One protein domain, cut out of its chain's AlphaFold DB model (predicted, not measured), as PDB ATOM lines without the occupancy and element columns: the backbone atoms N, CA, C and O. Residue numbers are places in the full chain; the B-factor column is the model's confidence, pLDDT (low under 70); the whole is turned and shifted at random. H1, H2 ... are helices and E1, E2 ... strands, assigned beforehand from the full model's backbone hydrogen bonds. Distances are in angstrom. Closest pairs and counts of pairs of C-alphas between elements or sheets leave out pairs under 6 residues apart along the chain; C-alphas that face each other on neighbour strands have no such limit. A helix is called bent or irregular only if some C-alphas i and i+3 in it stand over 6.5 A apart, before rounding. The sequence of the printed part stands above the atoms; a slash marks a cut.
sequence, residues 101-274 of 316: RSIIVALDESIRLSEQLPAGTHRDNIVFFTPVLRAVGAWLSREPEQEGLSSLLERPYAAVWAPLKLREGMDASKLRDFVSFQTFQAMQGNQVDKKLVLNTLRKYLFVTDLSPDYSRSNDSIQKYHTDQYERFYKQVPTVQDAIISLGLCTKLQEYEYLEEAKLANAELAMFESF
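This is residues 101 to 274 of the 316 residues of an uncharacterized protein of Pseudomonas sp. Choline-02u-1 (UniProt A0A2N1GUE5). Four helices, H1 to H4, form an up-and-down bundle, with a two-strand ladder of E1 and E2 by the last residues of H2. The bent helix H6 reaches away from the bundle, its arm H6b packed on H2 and its arm H6a leading back to short H5 at the far end, while residues 258 to 274, nearly all in H7, stick out as an arm. The printed part has 174 residues with seven named helices and two named strands, in the order H1, H2, E1, H3, H4, E2, H5, H6, H7; the sheet, E1 - E2, is antiparallel and the class is mostly helix. The whole is compact, with a radius of gyration of the C-alphas of 17.3 A and spans of 52 by 39 by 32 A.

E1, residues 164 to 166, and E2, residues 205 to 207, are antiparallel at 145 degrees; N 165 and O 206 are within hydrogen-bond range at 3.0 A, as are N 206 and O 165 at 3.0 A. The closest C-alphas of E1 and H2, residues 121 to 140, are those of Leu 164 and Trp 139, 5.3 A apart. H1, residues 101 to 116, touches H2 as a helical hairpin, closest at the C-alphas of Ser 114 and Arg 123, 5.6 A, a shallow tilt of 30 degrees, opposite ways. H3, residues 172 to 187, touches H2 at a shallow tilt of 23 degrees, opposite ways, closest at the C-alphas of Ala 186 and Asn 125, 6.0 A. H4, residues 194 to 204, forms a helical hairpin with H3, closest at the C-alphas of Tyr 204 and Leu 175, 7.0 A; H1 and H4 are apart. H6, residues 226 to 245, was assigned as one helix by its hydrogen bonds but is bent, C-alphas 234 and 237 being 6.6 A apart; its arms are H6a, 226 to 234, and H6b, 237 to 245. H6b touches residues 131 to 138 of H2 at a steep tilt of 63 degrees, closest at the C-alphas of Ala 242 and Pro 131, 4.4 A. H5, residues 219 to 224, is close to but not clearly touching H6a, with the C-alphas of Gln 222 and Tyr 229 closest at 6.4 A. H7, residues 251 to 273, is close to but not clearly touching H6b, with the C-alphas of Glu 254 and Ile 244 closest at 7.1 A. Every O i to N i+4 pair is within hydrogen-bond range in H1, H3, H4, H5, H6a, H6b and H7, and 14 of 16 are in H2.

H1 begins at C-alpha 101, (157.235, 193.834, 92.685), and is 22.5 A long; H2 is 28.4 A, H3 22.7 A and H4 15.5 A. H7, 32.5 A long, ends at C-alpha 273, (151.071, 221.272, 57.898).

The C-alphas farthest apart, of Asn 190 and Phe 274, are 53.5 A apart, and the printed part has no cut. The links from H2 to E1, 23 residues, and from E2 to H5, 11 residues, are long. The mean pLDDT of the printed part is 87.9; residues 101, 146 to 147 and 270 to 274 are under 70.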
ATOM      1  N   ARG A 101     157.759 194.661  93.793       66.25
ATOM      2  CA  ARG A 101     157.235 193.834  92.685       66.25
ATOM      3  C   ARG A 101     155.723 193.614  92.779       66.25
ATOM      4  O   ARG A 101     155.074 193.451  91.754       66.25
ATOM      5  N   SER A 102     155.144 193.662  93.983       76.88
ATOM      6  CA  SER A 102     153.697 193.521  94.170       76.88
ATOM      7  C   SER A 102     152.891 194.656  93.545       76.88
ATOM      8  O   SER A 102     151.755 194.414  93.166       76.88
ATOM      9  N   ILE A 103     153.448 195.863  93.393       87.56
ATOM     10  CA  ILE A 103     152.729 196.975  92.752       87.56
ATOM     11  C   ILE A 103     152.648 196.783  91.243       87.56
ATOM     12  O   ILE A 103     151.591 197.028  90.675       87.56
ATOM     13  N   ILE A 104     153.717 196.299  90.606       88.75
ATOM     14  CA  ILE A 104     153.680 195.949  89.178       88.75
ATOM     15  C   ILE A 104     152.698 194.816  88.950       88.75
ATOM     16  O   ILE A 104     151.798 194.956  88.136       88.75
ATOM     17  N   VAL A 105     152.822 193.731  89.719       89.12
ATOM     18  CA  VAL A 105     151.906 192.592  89.597       89.12
ATOM     19  C   VAL A 105     150.466 193.051  89.802       89.12
ATOM     20  O   VAL A 105     149.586 192.670  89.041       89.12
ATOM     21  N   ALA A 106     150.218 193.912  90.792       90.94
ATOM     22  CA  ALA A 106     148.886 194.438  91.020       90.94
ATOM     23  C   ALA A 106     148.409 195.363  89.890       90.94
ATOM     24  O   ALA A 106     147.217 195.390  89.591       90.94
ATOM     25  N   LEU A 107     149.304 196.123  89.259       93.38
ATOM     26  CA  LEU A 107     148.970 196.973  88.121       93.38
ATOM     27  C   LEU A 107     148.614 196.129  86.896       93.38
ATOM     28  O   LEU A 107     147.547 196.337  86.324       93.38
ATOM     29  N   ASP A 108     149.457 195.162  86.541       92.38
ATOM     30  CA  ASP A 108     149.234 194.249  85.416       92.38
ATOM     31  C   ASP A 108     147.930 193.470  85.607       92.38
ATOM     32  O   ASP A 108     147.104 193.372  84.698       92.38
ATOM     33  N   GLU A 109     147.693 192.994  86.828       92.12
ATOM     34  CA  GLU A 109     146.464 192.296  87.185       92.12
ATOM     35  C   GLU A 109     145.243 193.225  87.150       92.12
ATOM     36  O   GLU A 109     144.179 192.819  86.691       92.12
ATOM     37  N   SER A 110     145.381 194.490  87.565       93.31
ATOM     38  CA  SER A 110     144.293 195.472  87.457       93.31
ATOM     39  C   SER A 110     143.944 195.756  85.997       93.31
ATOM     40  O   SER A 110     142.765 195.805  85.650       93.31
ATOM     41  N   ILE A 111     144.947 195.891  85.125       93.38
ATOM     42  CA  ILE A 111     144.742 196.079  83.684       93.38
ATOM     43  C   ILE A 111     144.024 194.855  83.107       93.38
ATOM     44  O   ILE A 111     142.941 194.995  82.537       93.38
ATOM     45  N   ARG A 112     144.540 193.649  83.364       94.31
ATOM     46  CA  ARG A 112     143.949 192.386  82.903       94.31
ATOM     47  C   ARG A 112     142.501 192.213  83.370       94.31
ATOM     48  O   ARG A 112     141.621 191.882  82.578       94.31
ATOM     49  N   LEU A 113     142.223 192.448  84.653       92.19
ATOM     50  CA  LEU A 113     140.876 192.319  85.211       92.19
ATOM     51  C   LEU A 113     139.929 193.411  84.702       92.19
ATOM     52  O   LEU A 113     138.739 193.151  84.542       92.19
ATOM     53  N   SER A 114     140.433 194.610  84.397       92.69
ATOM     54  CA  SER A 114     139.616 195.677  83.808       92.69
ATOM     55  C   SER A 114     139.102 195.347  82.401       92.69
ATOM     56  O   SER A 114     138.069 195.880  81.989       92.69
ATOM     57  N   GLU A 115     139.785 194.457  81.681       93.50
ATOM     58  CA  GLU A 115     139.378 193.968  80.360       93.50
ATOM     59  C   GLU A 115     138.444 192.757  80.455       93.50
ATOM     60  O   GLU A 115     137.504 192.639  79.674       93.50
ATOM     61  N   GLN A 116     138.684 191.864  81.422       93.25
ATOM     62  CA  GLN A 116     137.968 190.589  81.534       93.25
ATOM     63  C   GLN A 116     136.664 190.661  82.331       93.25
ATOM     64  O   GLN A 116     135.754 189.865  82.093       93.25
ATOM     65  N   LEU A 117     136.570 191.565  83.309       90.38
ATOM     66  CA  LEU A 117     135.373 191.667  84.138       90.38
ATOM     67  C   LEU A 117     134.220 192.333  83.377       90.38
ATOM     68  O   LEU A 117     134.435 193.293  82.630       90.38
ATOM     69  N   PRO A 118     132.972 191.890  83.612       92.38
ATOM     70  CA  PRO A 118     131.802 192.560  83.067       92.38
ATOM     71  C   PRO A 118     131.681 193.986  83.618       92.38
ATOM     72  O   PRO A 118     132.185 194.311  84.695       92.38
ATOM     73  N   ALA A 119     130.984 194.850  82.878       91.88
ATOM     74  CA  ALA A 119     130.686 196.200  83.342       91.88
ATOM     75  C   ALA A 119     129.920 196.162  84.678       91.88
ATOM     76  O   ALA A 119     128.951 195.420  84.829       91.88
ATOM     77  N   GLY A 120     130.368 196.964  85.643       91.06
ATOM     78  CA  GLY A 120     129.795 197.017  86.982       91.06
ATOM     79  C   GLY A 120     130.788 197.547  88.011       91.06
ATOM     80  O   GLY A 120     131.949 197.817  87.709       91.06
ATOM     81  N   THR A 121     130.339 197.641  89.263       90.56
ATOM     82  CA  THR A 121     131.092 198.296  90.344       90.56
ATOM     83  C   THR A 121     132.454 197.657  90.608       90.56
ATOM     84  O   THR A 121     133.408 198.356  90.932       90.56
ATOM     85  N   HIS A 122     132.572 196.335  90.449       91.50
ATOM     86  CA  HIS A 122     133.848 195.633  90.617       91.50
ATOM     87  C   HIS A 122     134.870 196.088  89.573       91.50
ATOM     88  O   HIS A 122     135.959 196.527  89.938       91.50
ATOM     89  N   ARG A 123     134.486 196.095  88.291       94.00
ATOM     90  CA  ARG A 123     135.320 196.611  87.202       94.00
ATOM     91  C   ARG A 123     135.670 198.083  87.420       94.00
ATOM     92  O   ARG A 123     136.835 198.444  87.312       94.00
ATOM     93  N   ASP A 124     134.702 198.911  87.811       93.88
ATOM     94  CA  ASP A 124     134.920 200.343  88.063       93.88
ATOM     95  C   ASP A 124     135.878 200.608  89.230       93.88
ATOM     96  O   ASP A 124     136.563 201.635  89.269       93.88
ATOM     97  N   ASN A 125     135.896 199.723  90.227       92.81
ATOM     98  CA  ASN A 125     136.839 199.788  91.338       92.81
ATOM     99  C   ASN A 125     138.244 199.394  90.881       92.81
ATOM    100  O   ASN A 125     139.202 200.063  91.254       92.81
ATOM    101  N   ILE A 126     138.373 198.373  90.032       94.31
ATOM    102  CA  ILE A 126     139.666 197.970  89.470       94.31
ATOM    103  C   ILE A 126     140.234 199.050  88.543       94.31
ATOM    104  O   ILE A 126     141.382 199.455  88.717       94.31
ATOM    105  N   VAL A 127     139.421 199.589  87.629       94.94
ATOM    106  CA  VAL A 127     139.816 200.685  86.725       94.94
ATOM    107  C   VAL A 127     140.305 201.901  87.514       94.94
ATOM    108  O   VAL A 127     141.274 202.543  87.120       94.94
ATOM    109  N   PHE A 128     139.682 202.193  88.659       95.50
ATOM    110  CA  PHE A 128     140.118 203.269  89.546       95.50
ATOM    111  C   PHE A 128     141.514 203.032  90.148       95.50
ATOM    112  O   PHE A 128     142.254 203.994  90.343       95.50
ATOM    113  N   PHE A 129     141.905 201.785  90.430       95.75
ATOM    114  CA  PHE A 129     143.225 201.498  91.001       95.75
ATOM    115  C   PHE A 129     144.368 201.543  89.987       95.75
ATOM    116  O   PHE A 129     145.505 201.761  90.399       95.75
ATOM    117  N   THR A 130     144.103 201.419  88.687       95.31
ATOM    118  CA  THR A 130     145.134 201.537  87.644       95.31
ATOM    119  C   THR A 130     145.940 202.846  87.743       95.31
ATOM    120  O   THR A 130     147.163 202.772  87.891       95.31
ATOM    121  N   PRO A 131     145.327 204.050  87.736       95.94
ATOM    122  CA  PRO A 131     146.077 205.292  87.920       95.94
ATOM    123  C   PRO A 131     146.693 205.408  89.325       95.94
ATOM    124  O   PRO A 131     147.804 205.916  89.454       95.94
ATOM    125  N   VAL A 132     146.041 204.885  90.376       96.31
ATOM    126  CA  VAL A 132     146.594 204.876  91.749       96.31
ATOM    127  C   VAL A 132     147.929 204.133  91.802       96.31
ATOM    128  O   VAL A 132     148.916 204.659  92.314       96.31
ATOM    129  N   LEU A 133     147.969 202.919  91.252       95.25
ATOM    130  CA  LEU A 133     149.159 202.072  91.224       95.25
ATOM    131  C   LEU A 133     150.255 202.674  90.346       95.25
ATOM    132  O   LEU A 133     151.420 202.613  90.728       95.25
ATOM    133  N   ARG A 134     149.898 203.310  89.221       95.06
ATOM    134  CA  ARG A 134     150.860 204.035  88.376       95.06
ATOM    135  C   ARG A 134     151.508 205.202  89.108       95.06
ATOM    136  O   ARG A 134     152.730 205.293  89.113       95.06
ATOM    137  N   ALA A 135     150.728 206.051  89.774       94.94
ATOM    138  CA  ALA A 135     151.260 207.196  90.511       94.94
ATOM    139  C   ALA A 135     152.164 206.758  91.679       94.94
ATOM    140  O   ALA A 135     153.290 207.232  91.827       94.94
ATOM    141  N   VAL A 136     151.707 205.801  92.489       93.94
ATOM    142  CA  VAL A 136     152.476 205.288  93.637       93.94
ATOM    143  C   VAL A 136     153.713 204.522  93.167       93.94
ATOM    144  O   VAL A 136     154.786 204.665  93.748       93.94
ATOM    145  N   GLY A 137     153.583 203.745  92.094       92.44
ATOM    146  CA  GLY A 137     154.681 203.038  91.450       92.44
ATOM    147  C   GLY A 137     155.732 203.982  90.869       92.44
ATOM    148  O   GLY A 137     156.921 203.749  91.066       92.44
ATOM    149  N   ALA A 138     155.317 205.082  90.237       92.75
ATOM    150  CA  ALA A 138     156.211 206.128  89.746       92.75
ATOM    151  C   ALA A 138     156.956 206.829  90.891       92.75
ATOM    152  O   ALA A 138     158.165 207.024  90.791       92.75
ATOM    153  N   TRP A 139     156.286 207.141  92.004       93.12
ATOM    154  CA  TRP A 139     156.963 207.654  93.201       93.12
ATOM    155  C   TRP A 139     157.989 206.647  93.747       93.12
ATOM    156  O   TRP A 139     159.164 206.982  93.891       93.12
ATOM    157  N   LEU A 140     157.585 205.391  93.969       90.75
ATOM    158  CA  LEU A 140     158.489 204.343  94.454       90.75
ATOM    159  C   LEU A 140     159.654 204.108  93.501       90.75
ATOM    160  O   LEU A 140     160.768 203.881  93.950       90.75
ATOM    161  N   SER A 141     159.444 204.233  92.191       89.75
ATOM    162  CA  SER A 141     160.517 204.111  91.208       89.75
ATOM    163  C   SER A 141     161.619 205.147  91.398       89.75
ATOM    164  O   SER A 141     162.640 205.008  90.743       89.75
ATOM    165  N   ARG A 142     161.454 206.164  92.259       89.62
ATOM    166  CA  ARG A 142     162.421 207.238  92.548       89.62
ATOM    167  C   ARG A 142     163.004 207.198  93.958       89.62
ATOM    168  O   ARG A 142     163.990 207.885  94.208       89.62
ATOM    169  N   GLU A 143     162.489 206.340  94.831       86.06
ATOM    170  CA  GLU A 143     163.075 206.105  96.152       86.06
ATOM    171  C   GLU A 143     164.408 205.321  96.037       86.06
ATOM    172  O   GLU A 143     164.642 204.608  95.048       86.06
ATOM    173  N   PRO A 144     165.332 205.463  97.003       77.38
ATOM    174  CA  PRO A 144     166.586 204.711  97.022       77.38
ATOM    175  C   PRO A 144     166.342 203.205  97.231       77.38
ATOM    176  O   PRO A 144     165.363 202.800  97.863       77.38
ATOM    177  N   GLU A 145     167.236 202.373  96.679       70.62
ATOM    178  CA  GLU A 145     167.213 200.901  96.822       70.62
ATOM    179  C   GLU A 145     165.940 200.230  96.260       70.62
ATOM    180  O   GLU A 145     165.425 199.233  96.782       70.62
ATOM    181  N   GLN A 146     165.377 200.804  95.196       69.56
ATOM    182  CA  GLN A 146     164.184 200.286  94.525       69.56
ATOM    183  C   GLN A 146     164.564 199.726  93.160       69.56
ATOM    184  O   GLN A 146     164.780 200.468  92.206       69.56
ATOM    185  N   GLU A 147     164.627 198.402  93.073       67.44
ATOM    186  CA  GLU A 147     164.869 197.692  91.821       67.44
ATOM    187  C   GLU A 147     163.576 197.096  91.259       67.44
ATOM    188  O   GLU A 147     162.642 196.755  91.992       67.44
ATOM    189  N   GLY A 148     163.534 196.939  89.936       74.12
ATOM    190  CA  GLY A 148     162.451 196.249  89.238       74.12
ATOM    191  C   GLY A 148     161.219 197.094  88.928       74.12
ATOM    192  O   GLY A 148     160.241 196.515  88.484       74.12
ATOM    193  N   LEU A 149     161.251 198.419  89.123       85.00
ATOM    194  CA  LEU A 149     160.164 199.352  88.765       85.00
ATOM    195  C   LEU A 149     160.368 200.060  87.410       85.00
ATOM    196  O   LEU A 149     159.615 200.968  87.067       85.00
ATOM    197  N   SER A 150     161.358 199.636  86.621       84.25
ATOM    198  CA  SER A 150     161.685 200.238  85.321       84.25
ATOM    199  C   SER A 150     160.584 200.074  84.271       84.25
ATOM    200  O   SER A 150     160.503 200.881  83.353       84.25
ATOM    201  N   SER A 151     159.699 199.081  84.413       85.12
ATOM    202  CA  SER A 151     158.510 198.925  83.559       85.12
ATOM    203  C   SER A 151     157.461 200.017  83.784       85.12
ATOM    204  O   SER A 151     156.714 200.345  82.864       85.12
ATOM    205  N   LEU A 152     157.426 200.591  84.988       88.75
ATOM    206  CA  LEU A 152     156.543 201.687  85.370       88.75
ATOM    207  C   LEU A 152     157.147 203.033  84.998       88.75
ATOM    208  O   LEU A 152     156.480 203.861  84.385       88.75
ATOM    209  N   LEU A 153     158.397 203.248  85.407       91.69
ATOM    210  CA  LEU A 153     159.100 204.482  85.129       91.69
ATOM    211  C   LEU A 153     160.621 204.263  85.135       91.69
ATOM    212  O   LEU A 153     161.242 204.054  86.179       91.69
ATOM    213  N   GLU A 154     161.212 204.329  83.949       90.88
ATOM    214  CA  GLU A 154     162.631 204.114  83.684       90.88
ATOM    215  C   GLU A 154     163.492 205.262  84.234       90.88
ATOM    216  O   GLU A 154     163.052 206.414  84.337       90.88
ATOM    217  N   ARG A 155     164.748 204.963  84.586       89.81
ATOM    218  CA  ARG A 155     165.735 205.965  85.024       89.81
ATOM    219  C   ARG A 155     166.829 206.145  83.960       89.81
ATOM    220  O   ARG A 155     167.943 205.669  84.179       89.81
ATOM    221  N   PRO A 156     166.537 206.799  82.820       89.25
ATOM    222  CA  PRO A 156     167.542 207.007  81.785       89.25
ATOM    223  C   PRO A 156     168.703 207.867  82.295       89.25
ATOM    224  O   PRO A 156     168.534 208.748  83.144       89.25
ATOM    225  N   TYR A 157     169.896 207.618  81.760       86.06
ATOM    226  CA  TYR A 157     171.068 208.436  82.055       86.06
ATOM    227  C   TYR A 157     170.840 209.888  81.615       86.06
ATOM    228  O   TYR A 157     170.416 210.122  80.497       86.06
ATOM    229  N   ALA A 158     171.163 210.859  82.475       85.81
ATOM    230  CA  ALA A 158     171.100 212.301  82.199       85.81
ATOM    231  C   ALA A 158     169.714 212.928  81.920       85.81
ATOM    232  O   ALA A 158     169.658 214.120  81.617       85.81
ATOM    233  N   ALA A 159     168.610 212.201  82.117       88.50
ATOM    234  CA  ALA A 159     167.289 212.807  82.295       88.50
ATOM    235  C   ALA A 159     166.779 212.549  83.717       88.50
ATOM    236  O   ALA A 159     166.883 211.441  84.250       88.50
ATOM    237  N   VAL A 160     166.249 213.588  84.359       89.56
ATOM    238  CA  VAL A 160     165.810 213.526  85.755       89.56
ATOM    239  C   VAL A 160     164.333 213.847  85.823       89.56
ATOM    240  O   VAL A 160     163.886 214.901  85.393       89.56
ATOM    241  N   TRP A 161     163.560 212.941  86.411       93.31
ATOM    242  CA  TRP A 161     162.162 213.212  86.701       93.31
ATOM    243  C   TRP A 161     161.728 212.460  87.942       93.31
ATOM    244  O   TRP A 161     161.841 211.239  88.021       93.31
ATOM    245  N   ALA A 162     161.243 213.203  88.925       92.31
ATOM    246  CA  ALA A 162     160.619 212.662  90.116       92.31
ATOM    247  C   ALA A 162     159.319 213.435  90.304       92.31
ATOM    248  O   ALA A 162     159.364 214.484  90.937       92.31
ATOM    249  N   PRO A 163     158.196 212.977  89.720       92.56
ATOM    250  CA  PRO A 163     156.973 213.780  89.651       92.56
ATOM    251  C   PRO A 163     156.228 213.886  90.981       92.56
ATOM    252  O   PRO A 163     155.370 214.746  91.170       92.56
ATOM    253  N   LEU A 164     156.529 212.977  91.902       94.50
ATOM    254  CA  LEU A 164     155.872 212.857  93.188       94.50
ATOM    255  C   LEU A 164     156.929 212.705  94.271       94.50
ATOM    256  O   LEU A 164     157.898 211.961  94.107       94.50
ATOM    257  N   LYS A 165     156.693 213.359  95.403       93.81
ATOM    258  CA  LYS A 165     157.462 213.161  96.629       93.81
ATOM    259  C   LYS A 165     156.541 212.907  97.809       93.81
ATOM    260  O   LYS A 165     155.394 213.357  97.847       93.81
ATOM    261  N   LEU A 166     157.078 212.187  98.785       93.69
ATOM    262  CA  LEU A 166     156.436 211.991 100.071       93.69
ATOM    263  C   LEU A 166     156.451 213.311 100.856       93.69
ATOM    264  O   LEU A 166     157.481 213.978 100.940       93.69
ATOM    265  N   ARG A 167     155.313 213.698 101.434       93.19
ATOM    266  CA  ARG A 167     155.226 214.864 102.320       93.19
ATOM    267  C   ARG A 167     156.022 214.631 103.601       93.19
ATOM    268  O   ARG A 167     156.104 213.509 104.101       93.19
ATOM    269  N   GLU A 168     156.549 215.714 104.162       89.88
ATOM    270  CA  GLU A 168     157.310 215.669 105.409       89.88
ATOM    271  C   GLU A 168     156.512 215.018 106.549       89.88
ATOM    272  O   GLU A 168     155.314 215.256 106.726       89.88
ATOM    273  N   GLY A 169     157.185 214.159 107.319       87.00
ATOM    274  CA  GLY A 169     156.596 213.448 108.456       87.00
ATOM    275  C   GLY A 169     155.673 212.278 108.094       87.00
ATOM    276  O   GLY A 169     155.093 211.669 108.995       87.00
ATOM    277  N   MET A 170     155.522 211.945 106.810       91.38
ATOM    278  CA  MET A 170     154.764 210.770 106.373       91.38
ATOM    279  C   MET A 170     155.665 209.534 106.258       91.38
ATOM    280  O   MET A 170     156.870 209.633 106.057       91.38
ATOM    281  N   ASP A 171     155.062 208.354 106.395       87.88
ATOM    282  CA  ASP A 171     155.761 207.067 106.359       87.88
ATOM    283  C   ASP A 171     155.505 206.357 105.023       87.88
ATOM    284  O   ASP A 171     154.371 205.974 104.712       87.88
ATOM    285  N   ALA A 172     156.575 206.169 104.251       87.31
ATOM    286  CA  ALA A 172     156.566 205.499 102.955       87.31
ATOM    287  C   ALA A 172     155.957 204.086 103.021       87.31
ATOM    288  O   ALA A 172     155.171 203.700 102.150       87.31
ATOM    289  N   SER A 173     156.268 203.331 104.080       85.81
ATOM    290  CA  SER A 173     155.795 201.953 104.242       85.81
ATOM    291  C   SER A 173     154.285 201.916 104.436       85.81
ATOM    292  O   SER A 173     153.601 201.104 103.819       85.81
ATOM    293  N   LYS A 174     153.735 202.856 105.216       87.75
ATOM    294  CA  LYS A 174     152.285 202.949 105.448       87.75
ATOM    295  C   LYS A 174     151.514 203.278 104.180       87.75
ATOM    296  O   LYS A 174     150.444 202.710 103.975       87.75
ATOM    297  N   LEU A 175     152.036 204.170 103.336       90.81
ATOM    298  CA  LEU A 175     151.404 204.476 102.053       90.81
ATOM    299  C   LEU A 175     151.368 203.239 101.153       90.81
ATOM    300  O   LEU A 175     150.311 202.886 100.630       90.81
ATOM    301  N   ARG A 176     152.515 202.572 101.004       87.88
ATOM    302  CA  ARG A 176     152.647 201.361 100.189       87.88
ATOM    303  C   ARG A 176     151.696 200.266 100.662       87.88
ATOM    304  O   ARG A 176     150.977 199.685  99.848       87.88
ATOM    305  N   ASP A 177     151.681 199.996 101.963       87.06
ATOM    306  CA  ASP A 177     150.860 198.939 102.553       87.06
ATOM    307  C   ASP A 177     149.369 199.272 102.431       87.06
ATOM    308  O   ASP A 177     148.572 198.402 102.086       87.06
ATOM    309  N   PHE A 178     148.993 200.542 102.626       90.69
ATOM    310  CA  PHE A 178     147.627 201.012 102.415       90.69
ATOM    311  C   PHE A 178     147.172 200.787 100.970       90.69
ATOM    312  O   PHE A 178     146.132 200.172 100.755       90.69
ATOM    313  N   VAL A 179     147.949 201.241  99.983       92.44
ATOM    314  CA  VAL A 179     147.596 201.096  98.562       92.44
ATOM    315  C   VAL A 179     147.510 199.621  98.186       92.44
ATOM    316  O   VAL A 179     146.494 199.195  97.650       92.44
ATOM    317  N   SER A 180     148.514 198.826  98.560       89.38
ATOM    318  CA  SER A 180     148.548 197.386  98.273       89.38
ATOM    319  C   SER A 180     147.340 196.661  98.867       89.38
ATOM    320  O   SER A 180     146.711 195.842  98.199       89.38
ATOM    321  N   PHE A 181     146.974 196.989 100.110       88.56
ATOM    322  CA  PHE A 181     145.814 196.403 100.768       88.56
ATOM    323  C   PHE A 181     144.506 196.806 100.085       88.56
ATOM    324  O   PHE A 181     143.676 195.946  99.809       88.56
ATOM    325  N   GLN A 182     144.316 198.090  99.781       91.81
ATOM    326  CA  GLN A 182     143.086 198.572  99.149       91.81
ATOM    327  C   GLN A 182     142.909 198.017  97.733       91.81
ATOM    328  O   GLN A 182     141.811 197.607  97.362       91.81
ATOM    329  N   THR A 183     143.997 197.924  96.966       91.44
ATOM    330  CA  THR A 183     143.996 197.281  95.652       91.44
ATOM    331  C   THR A 183     143.632 195.803  95.756       91.44
ATOM    332  O   THR A 183     142.779 195.330  95.012       91.44
ATOM    333  N   PHE A 184     144.214 195.076  96.712       89.56
ATOM    334  CA  PHE A 184     143.885 193.669  96.930       89.56
ATOM    335  C   PHE A 184     142.404 193.469  97.291       89.56
ATOM    336  O   PHE A 184     141.745 192.595  96.735       89.56
ATOM    337  N   GLN A 185     141.850 194.319  98.160       85.38
ATOM    338  CA  GLN A 185     140.421 194.310  98.491       85.38
ATOM    339  C   GLN A 185     139.548 194.559  97.250       85.38
ATOM    340  O   GLN A 185     138.557 193.860  97.037       85.38
ATOM    341  N   ALA A 186     139.938 195.511  96.400       89.31
ATOM    342  CA  ALA A 186     139.231 195.803  95.157       89.31
ATOM    343  C   ALA A 186     139.248 194.617  94.184       89.31
ATOM    344  O   ALA A 186     138.219 194.291  93.594       89.31
ATOM    345  N   MET A 187     140.386 193.931  94.056       89.44
ATOM    346  CA  MET A 187     140.508 192.728  93.226       89.44
ATOM    347  C   MET A 187     139.589 191.603  93.703       89.44
ATOM    348  O   MET A 187     139.006 190.909  92.876       89.44
ATOM    349  N   GLN A 188     139.379 191.474  95.016       87.31
ATOM    350  CA  GLN A 188     138.448 190.504  95.604       87.31
ATOM    351  C   GLN A 188     136.961 190.848  95.404       87.31
ATOM    352  O   GLN A 188     136.104 190.064  95.799       87.31
ATOM    353  N   GLY A 189     136.636 191.996  94.799       84.06
ATOM    354  CA  GLY A 189     135.253 192.427  94.579       84.06
ATOM    355  C   GLY A 189     134.650 193.217  95.737       84.06
ATOM    356  O   GLY A 189     133.457 193.523  95.713       84.06
ATOM    357  N   ASN A 190     135.453 193.588  96.738       83.81
ATOM    358  CA  ASN A 190     134.964 194.385  97.854       83.81
ATOM    359  C   ASN A 190     134.689 195.835  97.435       83.81
ATOM    360  O   ASN A 190     135.250 196.369  96.473       83.81
ATOM    361  N   GLN A 191     133.793 196.483  98.181       86.25
ATOM    362  CA  GLN A 191     133.497 197.899  97.992       86.25
ATOM    363  C   GLN A 191     134.701 198.753  98.389       86.25
ATOM    364  O   GLN A 191     135.335 198.519  99.418       86.25
ATOM    365  N   VAL A 192     134.991 199.764  97.572       89.06
ATOM    366  CA  VAL A 192     136.151 200.640  97.736       89.06
ATOM    367  C   VAL A 192     135.671 202.055  98.000       89.06
ATOM    368  O   VAL A 192     134.964 202.650  97.187       89.06
ATOM    369  N   ASP A 193     136.126 202.640  99.104       90.75
ATOM    370  CA  ASP A 193     135.972 204.074  99.329       90.75
ATOM    371  C   ASP A 193     137.027 204.842  98.516       90.75
ATOM    372  O   ASP A 193     138.135 205.131  98.979       90.75
ATOM    373  N   LYS A 194     136.675 205.180  97.269       92.25
ATOM    374  CA  LYS A 194     137.540 205.946  96.355       92.25
ATOM    375  C   LYS A 194     137.958 207.289  96.965       92.25
ATOM    376  O   LYS A 194     139.087 207.733  96.765       92.25
ATOM    377  N   LYS A 195     137.087 207.923  97.757       92.12
ATOM    378  CA  LYS A 195     137.370 209.213  98.398       92.12
ATOM    379  C   LYS A 195     138.425 209.066  99.493       92.12
ATOM    380  O   LYS A 195     139.315 209.910  99.585       92.12
ATOM    381  N   LEU A 196     138.363 207.995 100.287       91.38
ATOM    382  CA  LEU A 196     139.400 207.670 101.270       91.38
ATOM    383  C   LEU A 196     140.760 207.470 100.594       91.38
ATOM    384  O   LEU A 196     141.757 208.019 101.068       91.38
ATOM    385  N   VAL A 197     140.799 206.727  99.485       93.50
ATOM    386  CA  VAL A 197     142.041 206.488  98.735       93.50
ATOM    387  C   VAL A 197     142.616 207.808  98.221       93.50
ATOM    388  O   VAL A 197     143.765 208.121  98.522       93.50
ATOM    389  N   LEU A 198     141.811 208.634  97.545       94.62
ATOM    390  CA  LEU A 198     142.251 209.933  97.020       94.62
ATOM    391  C   LEU A 198     142.742 210.881  98.122       94.62
ATOM    392  O   LEU A 198     143.801 211.495  97.992       94.62
ATOM    393  N   ASN A 199     142.011 210.982  99.233       90.50
ATOM    394  CA  ASN A 199     142.418 211.815 100.364       90.50
ATOM    395  C   ASN A 199     143.724 211.323 100.996       90.50
ATOM    396  O   ASN A 199     144.552 212.134 101.408       90.50
ATOM    397  N   THR A 200     143.921 210.004 101.058       92.75
ATOM    398  CA  THR A 200     145.160 209.416 101.573       92.75
ATOM    399  C   THR A 200     146.325 209.723 100.638       92.75
ATOM    400  O   THR A 200     147.354 210.201 101.106       92.75
ATOM    401  N   LEU A 201     146.154 209.571  99.322       95.31
ATOM    402  CA  LEU A 201     147.188 209.933  98.349       95.31
ATOM    403  C   LEU A 201     147.557 211.418  98.452       95.31
ATOM    404  O   LEU A 201     148.733 211.733  98.570       95.31
ATOM    405  N   ARG A 202     146.577 212.326  98.526       93.06
ATOM    406  CA  ARG A 202     146.826 213.773  98.696       93.06
ATOM    407  C   ARG A 202     147.504 214.126 100.018       93.06
ATOM    408  O   ARG A 202     148.245 215.104 100.082       93.06
ATOM    409  N   LYS A 203     147.229 213.364 101.080       92.56
ATOM    410  CA  LYS A 203     147.868 213.540 102.389       92.56
ATOM    411  C   LYS A 203     149.328 213.096 102.374       92.56
ATOM    412  O   LYS A 203     150.136 213.706 103.062       92.56
ATOM    413  N   TYR A 204     149.651 212.030 101.651       95.25
ATOM    414  CA  TYR A 204     150.991 211.448 101.667       95.25
ATOM    415  C   TYR A 204     151.895 211.987 100.566       95.25
ATOM    416  O   TYR A 204     153.084 212.150 100.802       95.25
ATOM    417  N   LEU A 205     151.349 212.263  99.387       94.75
ATOM    418  CA  LEU A 205     152.104 212.678  98.215       94.75
ATOM    419  C   LEU A 205     151.844 214.151  97.898       94.75
ATOM    420  O   LEU A 205     150.782 214.713  98.197       94.75
ATOM    421  N   PHE A 206     152.831 214.780  97.281       93.19
ATOM    422  CA  PHE A 206     152.672 216.054  96.602       93.19
ATOM    423  C   PHE A 206     153.396 216.014  95.259       93.19
ATOM    424  O   PHE A 206     154.393 215.303  95.107       93.19
ATOM    425  N   VAL A 207     152.851 216.752  94.295       93.12
ATOM    426  CA  VAL A 207     153.417 216.876  92.952       93.12
ATOM    427  C   VAL A 207     154.533 217.907  92.993       93.12
ATOM    428  O   VAL A 207     154.309 219.042  93.419       93.12
ATOM    429  N   THR A 208     155.723 217.492  92.581       90.81
ATOM    430  CA  THR A 208     156.893 218.357  92.404       90.81
ATOM    431  C   THR A 208     156.850 218.983  91.022       90.81
ATOM    432  O   THR A 208     156.538 220.164  90.918       90.81
ATOM    433  N   ASP A 209     157.044 218.168  89.985       86.25
ATOM    434  CA  ASP A 209     157.127 218.608  88.592       86.25
ATOM    435  C   ASP A 209     156.348 217.650  87.684       86.25
ATOM    436  O   ASP A 209     156.474 216.427  87.783       86.25
ATOM    437  N   LEU A 210     155.549 218.201  86.770       87.25
ATOM    438  CA  LEU A 210     154.791 217.414  85.791       87.25
ATOM    439  C   LEU A 210     155.638 216.988  84.594       87.25
ATOM    440  O   LEU A 210     155.326 215.975  83.976       87.25
ATOM    441  N   SER A 211     156.728 217.699  84.315       87.06
ATOM    442  CA  SER A 211     157.562 217.487  83.133       87.06
ATOM    443  C   SER A 211     158.969 217.012  83.527       87.06
ATOM    444  O   SER A 211     159.511 217.481  84.533       87.06
ATOM    445  N   PRO A 212     159.572 216.069  82.783       90.69
ATOM    446  CA  PRO A 212     160.961 215.671  82.996       90.69
ATOM    447  C   PRO A 212     161.962 216.795  82.706       90.69
ATOM    448  O   PRO A 212     161.780 217.573  81.774       90.69
ATOM    449  N   ASP A 213     163.066 216.815  83.451       89.81
ATOM    450  CA  ASP A 213     164.217 217.670  83.172       89.81
ATOM    451  C   ASP A 213     165.213 216.939  82.256       89.81
ATOM    452  O   ASP A 213     165.824 215.931  82.633       89.81
ATOM    453  N   TYR A 214     165.383 217.480  81.049       88.38
ATOM    454  CA  TYR A 214     166.326 217.006  80.036       88.38
ATOM    455  C   TYR A 214     167.570 217.895  79.901       88.38
ATOM    456  O   TYR A 214     168.379 217.656  79.012       88.38
ATOM    457  N   SER A 215     167.774 218.892  80.768       87.75
ATOM    458  CA  SER A 215     168.864 219.884  80.660       87.75
ATOM    459  C   SER A 215     170.276 219.288  80.597       87.75
ATOM    460  O   SER A 215     171.207 219.927  80.111       87.75
ATOM    461  N   ARG A 216     170.451 218.059  81.093       86.62
ATOM    462  CA  ARG A 216     171.728 217.324  81.095       86.62
ATOM    463  C   ARG A 216     171.835 216.292  79.973       86.62
ATOM    464  O   ARG A 216     172.890 215.684  79.803       86.62
ATOM    465  N   SER A 217     170.759 216.092  79.223       88.00
ATOM    466  CA  SER A 217     170.667 215.172  78.103       88.00
ATOM    467  C   SER A 217     171.000 215.893  76.799       88.00
ATOM    468  O   SER A 217     170.609 217.034  76.590       88.00
ATOM    469  N   ASN A 218     171.658 215.197  75.874       89.62
ATOM    470  CA  ASN A 218     171.823 215.643  74.490       89.62
ATOM    471  C   ASN A 218     171.578 214.473  73.525       89.62
ATOM    472  O   ASN A 218     171.515 213.319  73.955       89.62
ATOM    473  N   ASP A 219     171.489 214.754  72.227       86.88
ATOM    474  CA  ASP A 219     171.169 213.747  71.205       86.88
ATOM    475  C   ASP A 219     172.136 212.558  71.201       86.88
ATOM    476  O   ASP A 219     171.727 211.418  70.985       86.88
ATOM    477  N   SER A 220     173.423 212.798  71.465       86.56
ATOM    478  CA  SER A 220     174.425 211.726  71.506       86.56
ATOM    479  C   SER A 220     174.199 210.765  72.677       86.56
ATOM    480  O   SER A 220     174.302 209.551  72.507       86.56
ATOM    481  N   ILE A 221     173.810 211.293  73.841       86.12
ATOM    482  CA  ILE A 221     173.477 210.510  75.035       86.12
ATOM    483  C   ILE A 221     172.192 209.711  74.803       86.12
ATOM    484  O   ILE A 221     172.145 208.520  75.111       86.12
ATOM    485  N   GLN A 222     171.171 210.340  74.213       86.81
ATOM    486  CA  GLN A 222     169.899 209.678  73.910       86.81
ATOM    487  C   GLN A 222     170.072 208.540  72.896       86.81
ATOM    488  O   GLN A 222     169.486 207.471  73.060       86.81
ATOM    489  N   LYS A 223     170.927 208.725  71.883       87.69
ATOM    490  CA  LYS A 223     171.282 207.672  70.914       87.69
ATOM    491  C   LYS A 223     172.092 206.532  71.532       87.69
ATOM    492  O   LYS A 223     171.977 205.397  71.095       87.69
ATOM    493  N   TYR A 224     172.913 206.808  72.543       88.25
ATOM    494  CA  TYR A 224     173.657 205.753  73.234       88.25
ATOM    495  C   TYR A 224     172.763 204.946  74.195       88.25
ATOM    496  O   TYR A 224     172.945 203.741  74.349       88.25
ATOM    497  N   HIS A 225     171.764 205.590  74.804       87.94
ATOM    498  CA  HIS A 225     170.812 204.975  75.736       87.94
ATOM    499  C   HIS A 225     169.393 204.845  75.154       87.94
ATOM    500  O   HIS A 225     168.411 205.002  75.883       87.94
ATOM    501  N   THR A 226     169.272 204.554  73.856       89.75
ATOM    502  CA  THR A 226     167.992 204.608  73.125       89.75
ATOM    503  C   THR A 226     166.885 203.802  73.792       89.75
ATOM    504  O   THR A 226     165.835 204.364  74.080       89.75
ATOM    505  N   ASP A 227     167.139 202.547  74.170       89.00
ATOM    506  CA  ASP A 227     166.129 201.691  74.809       89.00
ATOM    507  C   ASP A 227     165.560 202.287  76.107       89.00
ATOM    508  O   ASP A 227     164.367 202.153  76.394       89.00
ATOM    509  N   GLN A 228     166.405 202.941  76.912       88.94
ATOM    510  CA  GLN A 228     165.977 203.556  78.171       88.94
ATOM    511  C   GLN A 228     165.127 204.795  77.903       88.94
ATOM    512  O   GLN A 228     164.083 204.978  78.527       88.94
ATOM    513  N   TYR A 229     165.554 205.630  76.955       90.44
ATOM    514  CA  TYR A 229     164.824 206.831  76.571       90.44
ATOM    515  C   TYR A 229     163.494 206.504  75.891       90.44
ATOM    516  O   TYR A 229     162.485 207.107  76.240       90.44
ATOM    517  N   GLU A 230     163.435 205.509  75.006       90.94
ATOM    518  CA  GLU A 230     162.183 205.079  74.375       90.94
ATOM    519  C   GLU A 230     161.145 204.605  75.396       90.94
ATOM    520  O   GLU A 230     159.969 204.967  75.309       90.94
ATOM    521  N   ARG A 231     161.564 203.795  76.378       91.50
ATOM    522  CA  ARG A 231     160.680 203.368  77.474       91.50
ATOM    523  C   ARG A 231     160.229 204.560  78.296       91.50
ATOM    524  O   ARG A 231     159.034 204.701  78.546       91.50
ATOM    525  N   PHE A 232     161.167 205.428  78.660       92.88
ATOM    526  CA  PHE A 232     160.887 206.623  79.440       92.88
ATOM    527  C   PHE A 232     159.872 207.537  78.736       92.88
ATOM    528  O   PHE A 232     158.867 207.895  79.341       92.88
ATOM    529  N   TYR A 233     160.054 207.828  77.445       91.12
ATOM    530  CA  TYR A 233     159.127 208.643  76.655       91.12
ATOM    531  C   TYR A 233     157.726 208.033  76.558       91.12
ATOM    532  O   TYR A 233     156.741 208.762  76.621       91.12
ATOM    533  N   LYS A 234     157.607 206.702  76.467       92.69
ATOM    534  CA  LYS A 234     156.302 206.017  76.494       92.69
ATOM    535  C   LYS A 234     155.648 206.055  77.878       92.69
ATOM    536  O   LYS A 234     154.426 206.097  77.979       92.69
ATOM    537  N   GLN A 235     156.443 206.027  78.944       94.06
ATOM    538  CA  GLN A 235     155.952 205.990  80.322       94.06
ATOM    539  C   GLN A 235     155.527 207.365  80.838       94.06
ATOM    540  O   GLN A 235     154.536 207.446  81.565       94.06
ATOM    541  N   VAL A 236     156.230 208.436  80.455       93.50
ATOM    542  CA  VAL A 236     155.982 209.806  80.939       93.50
ATOM    543  C   VAL A 236     154.506 210.221  80.805       93.50
ATOM    544  O   VAL A 236     153.910 210.513  81.847       93.50
ATOM    545  N   PRO A 237     153.858 210.123  79.624       92.38
ATOM    546  CA  PRO A 237     152.446 210.478  79.476       92.38
ATOM    547  C   PRO A 237     151.527 209.647  80.372       92.38
ATOM    548  O   PRO A 237     150.645 210.173  81.043       92.38
ATOM    549  N   THR A 238     151.779 208.338  80.479       93.88
ATOM    550  CA  THR A 238     150.932 207.447  81.292       93.88
ATOM    551  C   THR A 238     150.988 207.767  82.786       93.88
ATOM    552  O   THR A 238     150.010 207.550  83.508       93.88
ATOM    553  N   VAL A 239     152.129 208.276  83.260       94.50
ATOM    554  CA  VAL A 239     152.318 208.719  84.643       94.50
ATOM    555  C   VAL A 239     151.707 210.107  84.844       94.50
ATOM    556  O   VAL A 239     151.027 210.311  85.849       94.50
ATOM    557  N   GLN A 240     151.873 211.032  83.893       93.00
ATOM    558  CA  GLN A 240     151.229 212.352  83.918       93.00
ATOM    559  C   GLN A 240     149.700 212.223  83.989       93.00
ATOM    560  O   GLN A 240     149.080 212.747  84.918       93.00
ATOM    561  N   ASP A 241     149.102 211.426  83.103       92.19
ATOM    562  CA  ASP A 241     147.659 211.162  83.072       92.19
ATOM    563  C   ASP A 241     147.156 210.547  84.383       92.19
ATOM    564  O   ASP A 241     146.076 210.880  84.880       92.19
ATOM    565  N   ALA A 242     147.942 209.656  84.994       94.31
ATOM    566  CA  ALA A 242     147.611 209.081  86.292       94.31
ATOM    567  C   ALA A 242     147.589 210.145  87.402       94.31
ATOM    568  O   ALA A 242     146.667 210.173  88.215       94.31
ATOM    569  N   ILE A 243     148.569 211.048  87.438       94.12
ATOM    570  CA  ILE A 243     148.643 212.113  88.450       94.12
ATOM    571  C   ILE A 243     147.480 213.105  88.287       94.12
ATOM    572  O   ILE A 243     146.846 213.481  89.283       94.12
ATOM    573  N   ILE A 244     147.171 213.485  87.042       91.50
ATOM    574  CA  ILE A 244     146.087 214.413  86.698       91.50
ATOM    575  C   ILE A 244     144.723 213.788  87.015       91.50
ATOM    576  O   ILE A 244     143.925 214.388  87.731       91.50
ATOM    577  N   SER A 245     144.470 212.550  86.579       91.44
ATOM    578  CA  SER A 245     143.184 211.864  86.805       91.44
ATOM    579  C   SER A 245     142.859 211.632  88.286       91.44
ATOM    580  O   SER A 245     141.692 211.643  88.680       91.44
ATOM    581  N   LEU A 246     143.877 211.471  89.134       92.44
ATOM    582  CA  LEU A 246     143.715 211.376  90.588       92.44
ATOM    583  C   LEU A 246     143.522 212.748  91.261       92.44
ATOM    584  O   LEU A 246     143.240 212.824  92.462       92.44
ATOM    585  N   GLY A 247     143.680 213.844  90.515       89.25
ATOM    586  CA  GLY A 247     143.636 215.208  91.028       89.25
ATOM    587  C   GLY A 247     144.652 215.413  92.148       89.25
ATOM    588  O   GLY A 247     144.280 215.882  93.232       89.25
ATOM    589  N   LEU A 248     145.889 214.949  91.934       89.00
ATOM    590  CA  LEU A 248     147.014 215.180  92.849       89.00
ATOM    591  C   LEU A 248     147.686 216.533  92.592       89.00
ATOM    592  O   LEU A 248     148.247 217.111  93.524       89.00
ATOM    593  N   CYS A 249     147.598 217.041  91.360       88.06
ATOM    594  CA  CYS A 249     148.089 218.361  90.982       88.06
ATOM    595  C   CYS A 249     147.281 219.478  91.644       88.06
ATOM    596  O   CYS A 249     146.084 219.352  91.920       88.06
ATOM    597  N   THR A 250     147.938 220.615  91.855       83.62
ATOM    598  CA  THR A 250     147.216 221.868  92.073       83.62
ATOM    599  C   THR A 250     146.567 222.324  90.766       83.62
ATOM    600  O   THR A 250     147.055 222.016  89.682       83.62
ATOM    601  N   LYS A 251     145.482 223.103  90.860       81.25
ATOM    602  CA  LYS A 251     144.808 223.659  89.673       81.25
ATOM    603  C   LYS A 251     145.737 224.504  88.798       81.25
ATOM    604  O   LYS A 251     145.519 224.588  87.600       81.25
ATOM    605  N   LEU A 252     146.737 225.142  89.411       82.00
ATOM    606  CA  LEU A 252     147.726 225.943  88.699       82.00
ATOM    607  C   LEU A 252     148.655 225.050  87.869       82.00
ATOM    608  O   LEU A 252     148.744 225.246  86.669       82.00
ATOM    609  N   GLN A 253     149.239 224.017  88.485       80.88
ATOM    610  CA  GLN A 253     150.108 223.052  87.797       80.88
ATOM    611  C   GLN A 253     149.383 222.327  86.654       80.88
ATOM    612  O   GLN A 253     149.956 222.094  85.597       80.88
ATOM    613  N   GLU A 254     148.115 221.966  86.860       80.19
ATOM    614  CA  GLU A 254     147.291 221.358  85.812       80.19
ATOM    615  C   GLU A 254     147.054 222.330  84.646       80.19
ATOM    616  O   GLU A 254     147.161 221.937  83.489       80.19
ATOM    617  N   TYR A 255     146.770 223.601  84.940       79.50
ATOM    618  CA  TYR A 255     146.575 224.627  83.918       79.50
ATOM    619  C   TYR A 255     147.854 224.904  83.117       79.50
ATOM    620  O   TYR A 255     147.798 224.909  81.891       79.50
ATOM    621  N   GLU A 256     148.989 225.090  83.796       81.50
ATOM    622  CA  GLU A 256     150.298 225.316  83.166       81.50
ATOM    623  C   GLU A 256     150.649 224.165  82.217       81.50
ATOM    624  O   GLU A 256     150.947 224.396  81.048       81.50
ATOM    625  N   TYR A 257     150.483 222.921  82.675       79.94
ATOM    626  CA  TYR A 257     150.714 221.739  81.849       79.94
ATOM    627  C   TYR A 257     149.781 221.663  80.631       79.94
ATOM    628  O   TYR A 257     150.219 221.345  79.528       79.94
ATOM    629  N   LEU A 258     148.487 221.953  80.801       81.50
ATOM    630  CA  LEU A 258     147.535 221.921  79.687       81.50
ATOM    631  C   LEU A 258     147.819 223.011  78.647       81.50
ATOM    632  O   LEU A 258     147.587 222.780  77.462       81.50
ATOM    633  N   GLU A 259     148.301 224.182  79.061       81.38
ATOM    634  CA  GLU A 259     148.727 225.234  78.134       81.38
ATOM    635  C   GLU A 259     150.021 224.856  77.401       81.38
ATOM    636  O   GLU A 259     150.069 224.969  76.177       81.38
ATOM    637  N   GLU A 260     151.024 224.311  78.095       80.69
ATOM    638  CA  GLU A 260     152.243 223.785  77.459       80.69
ATOM    639  C   GLU A 260     151.920 222.686  76.436       80.69
ATOM    640  O   GLU A 260     152.401 222.721  75.302       80.69
ATOM    641  N   ALA A 261     151.041 221.746  76.791       79.38
ATOM    642  CA  ALA A 261     150.611 220.677  75.895       79.38
ATOM    643  C   ALA A 261     149.845 221.208  74.672       79.38
ATOM    644  O   ALA A 261     150.003 220.690  73.566       79.38
ATOM    645  N   LYS A 262     149.019 222.251  74.836       80.25
ATOM    646  CA  LYS A 262     148.341 222.911  73.707       80.25
ATOM    647  C   LYS A 262     149.330 223.587  72.770       80.25
ATOM    648  O   LYS A 262     149.165 223.456  71.561       80.25
ATOM    649  N   LEU A 263     150.323 224.292  73.310       76.94
ATOM    650  CA  LEU A 263     151.358 224.953  72.514       76.94
ATOM    651  C   LEU A 263     152.173 223.924  71.728       76.94
ATOM    652  O   LEU A 263     152.274 224.047  70.512       76.94
ATOM    653  N   ALA A 264     152.635 222.855  72.382       74.75
ATOM    654  CA  ALA A 264     153.362 221.772  71.723       74.75
ATOM    655  C   ALA A 264     152.530 221.094  70.620       74.75
ATOM    656  O   ALA A 264     153.028 220.842  69.525       74.75
ATOM    657  N   ASN A 265     151.241 220.842  70.867       76.44
ATOM    658  CA  ASN A 265     150.346 220.279  69.852       76.44
ATOM    659  C   ASN A 265     150.094 221.246  68.687       76.44
ATOM    660  O   ASN A 265     149.984 220.807  67.546       76.44
ATOM    661  N   ALA A 266     149.998 222.551  68.954       73.06
ATOM    662  CA  ALA A 266     149.863 223.562  67.911       73.06
ATOM    663  C   ALA A 266     151.135 223.663  67.054       73.06
ATOM    664  O   ALA A 266     151.034 223.770  65.835       73.06
ATOM    665  N   GLU A 267     152.316 223.572  67.670       71.94
ATOM    666  CA  GLU A 267     153.597 223.504  66.963       71.94
ATOM    667  C   GLU A 267     153.695 222.235  66.113       71.94
ATOM    668  O   GLU A 267     154.004 222.329  64.929       71.94
ATOM    669  N   LEU A 268     153.363 221.061  66.659       74.19
ATOM    670  CA  LEU A 268     153.338 219.804  65.901       74.19
ATOM    671  C   LEU A 268     152.373 219.871  64.717       74.19
ATOM    672  O   LEU A 268     152.756 219.519  63.608       74.19
ATOM    673  N   ALA A 269     151.159 220.387  64.918       73.81
ATOM    674  CA  ALA A 269     150.193 220.565  63.839       73.81
ATOM    675  C   ALA A 269     150.694 221.557  62.774       73.81
ATOM    676  O   ALA A 269     150.464 221.359  61.581       73.81
ATOM    677  N   MET A 270     151.411 222.610  63.182       69.19
ATOM    678  CA  MET A 270     152.086 223.520  62.257       69.19
ATOM    679  C   MET A 270     153.189 222.787  61.483       69.19
ATOM    680  O   MET A 270     153.275 222.943  60.266       69.19
ATOM    681  N   PHE A 271     153.974 221.935  62.146       64.88
ATOM    682  CA  PHE A 271     155.019 221.149  61.498       64.88
ATOM    683  C   PHE A 271     154.478 220.102  60.522       64.88
ATOM    684  O   PHE A 271     155.013 219.970  59.426       64.88
ATOM    685  N   GLU A 272     153.397 219.412  60.878       68.31
ATOM    686  CA  GLU A 272     152.684 218.475  60.003       68.31
ATOM    687  C   GLU A 272     152.013 219.188  58.820       68.31
ATOM    688  O   GLU A 272     151.881 218.610  57.743       68.31
ATOM    689  N   SER A 273     151.619 220.456  58.988       66.12
ATOM    690  CA  SER A 273     151.071 221.272  57.898       66.12
ATOM    691  C   SER A 273     152.122 221.699  56.869       66.12
ATOM    692  O   SER A 273     151.771 222.010  55.726       66.12
ATOM    693  N   PHE A 274     153.414 221.675  57.228       61.22
ATOM    694  CA  PHE A 274     154.472 221.708  56.230       61.22
ATOM    695  C   PHE A 274     154.479 220.344  55.539       61.22
ATOM    696  O   PHE A 274     155.053 219.379  56.033       61.22
TER     697      PHE A 274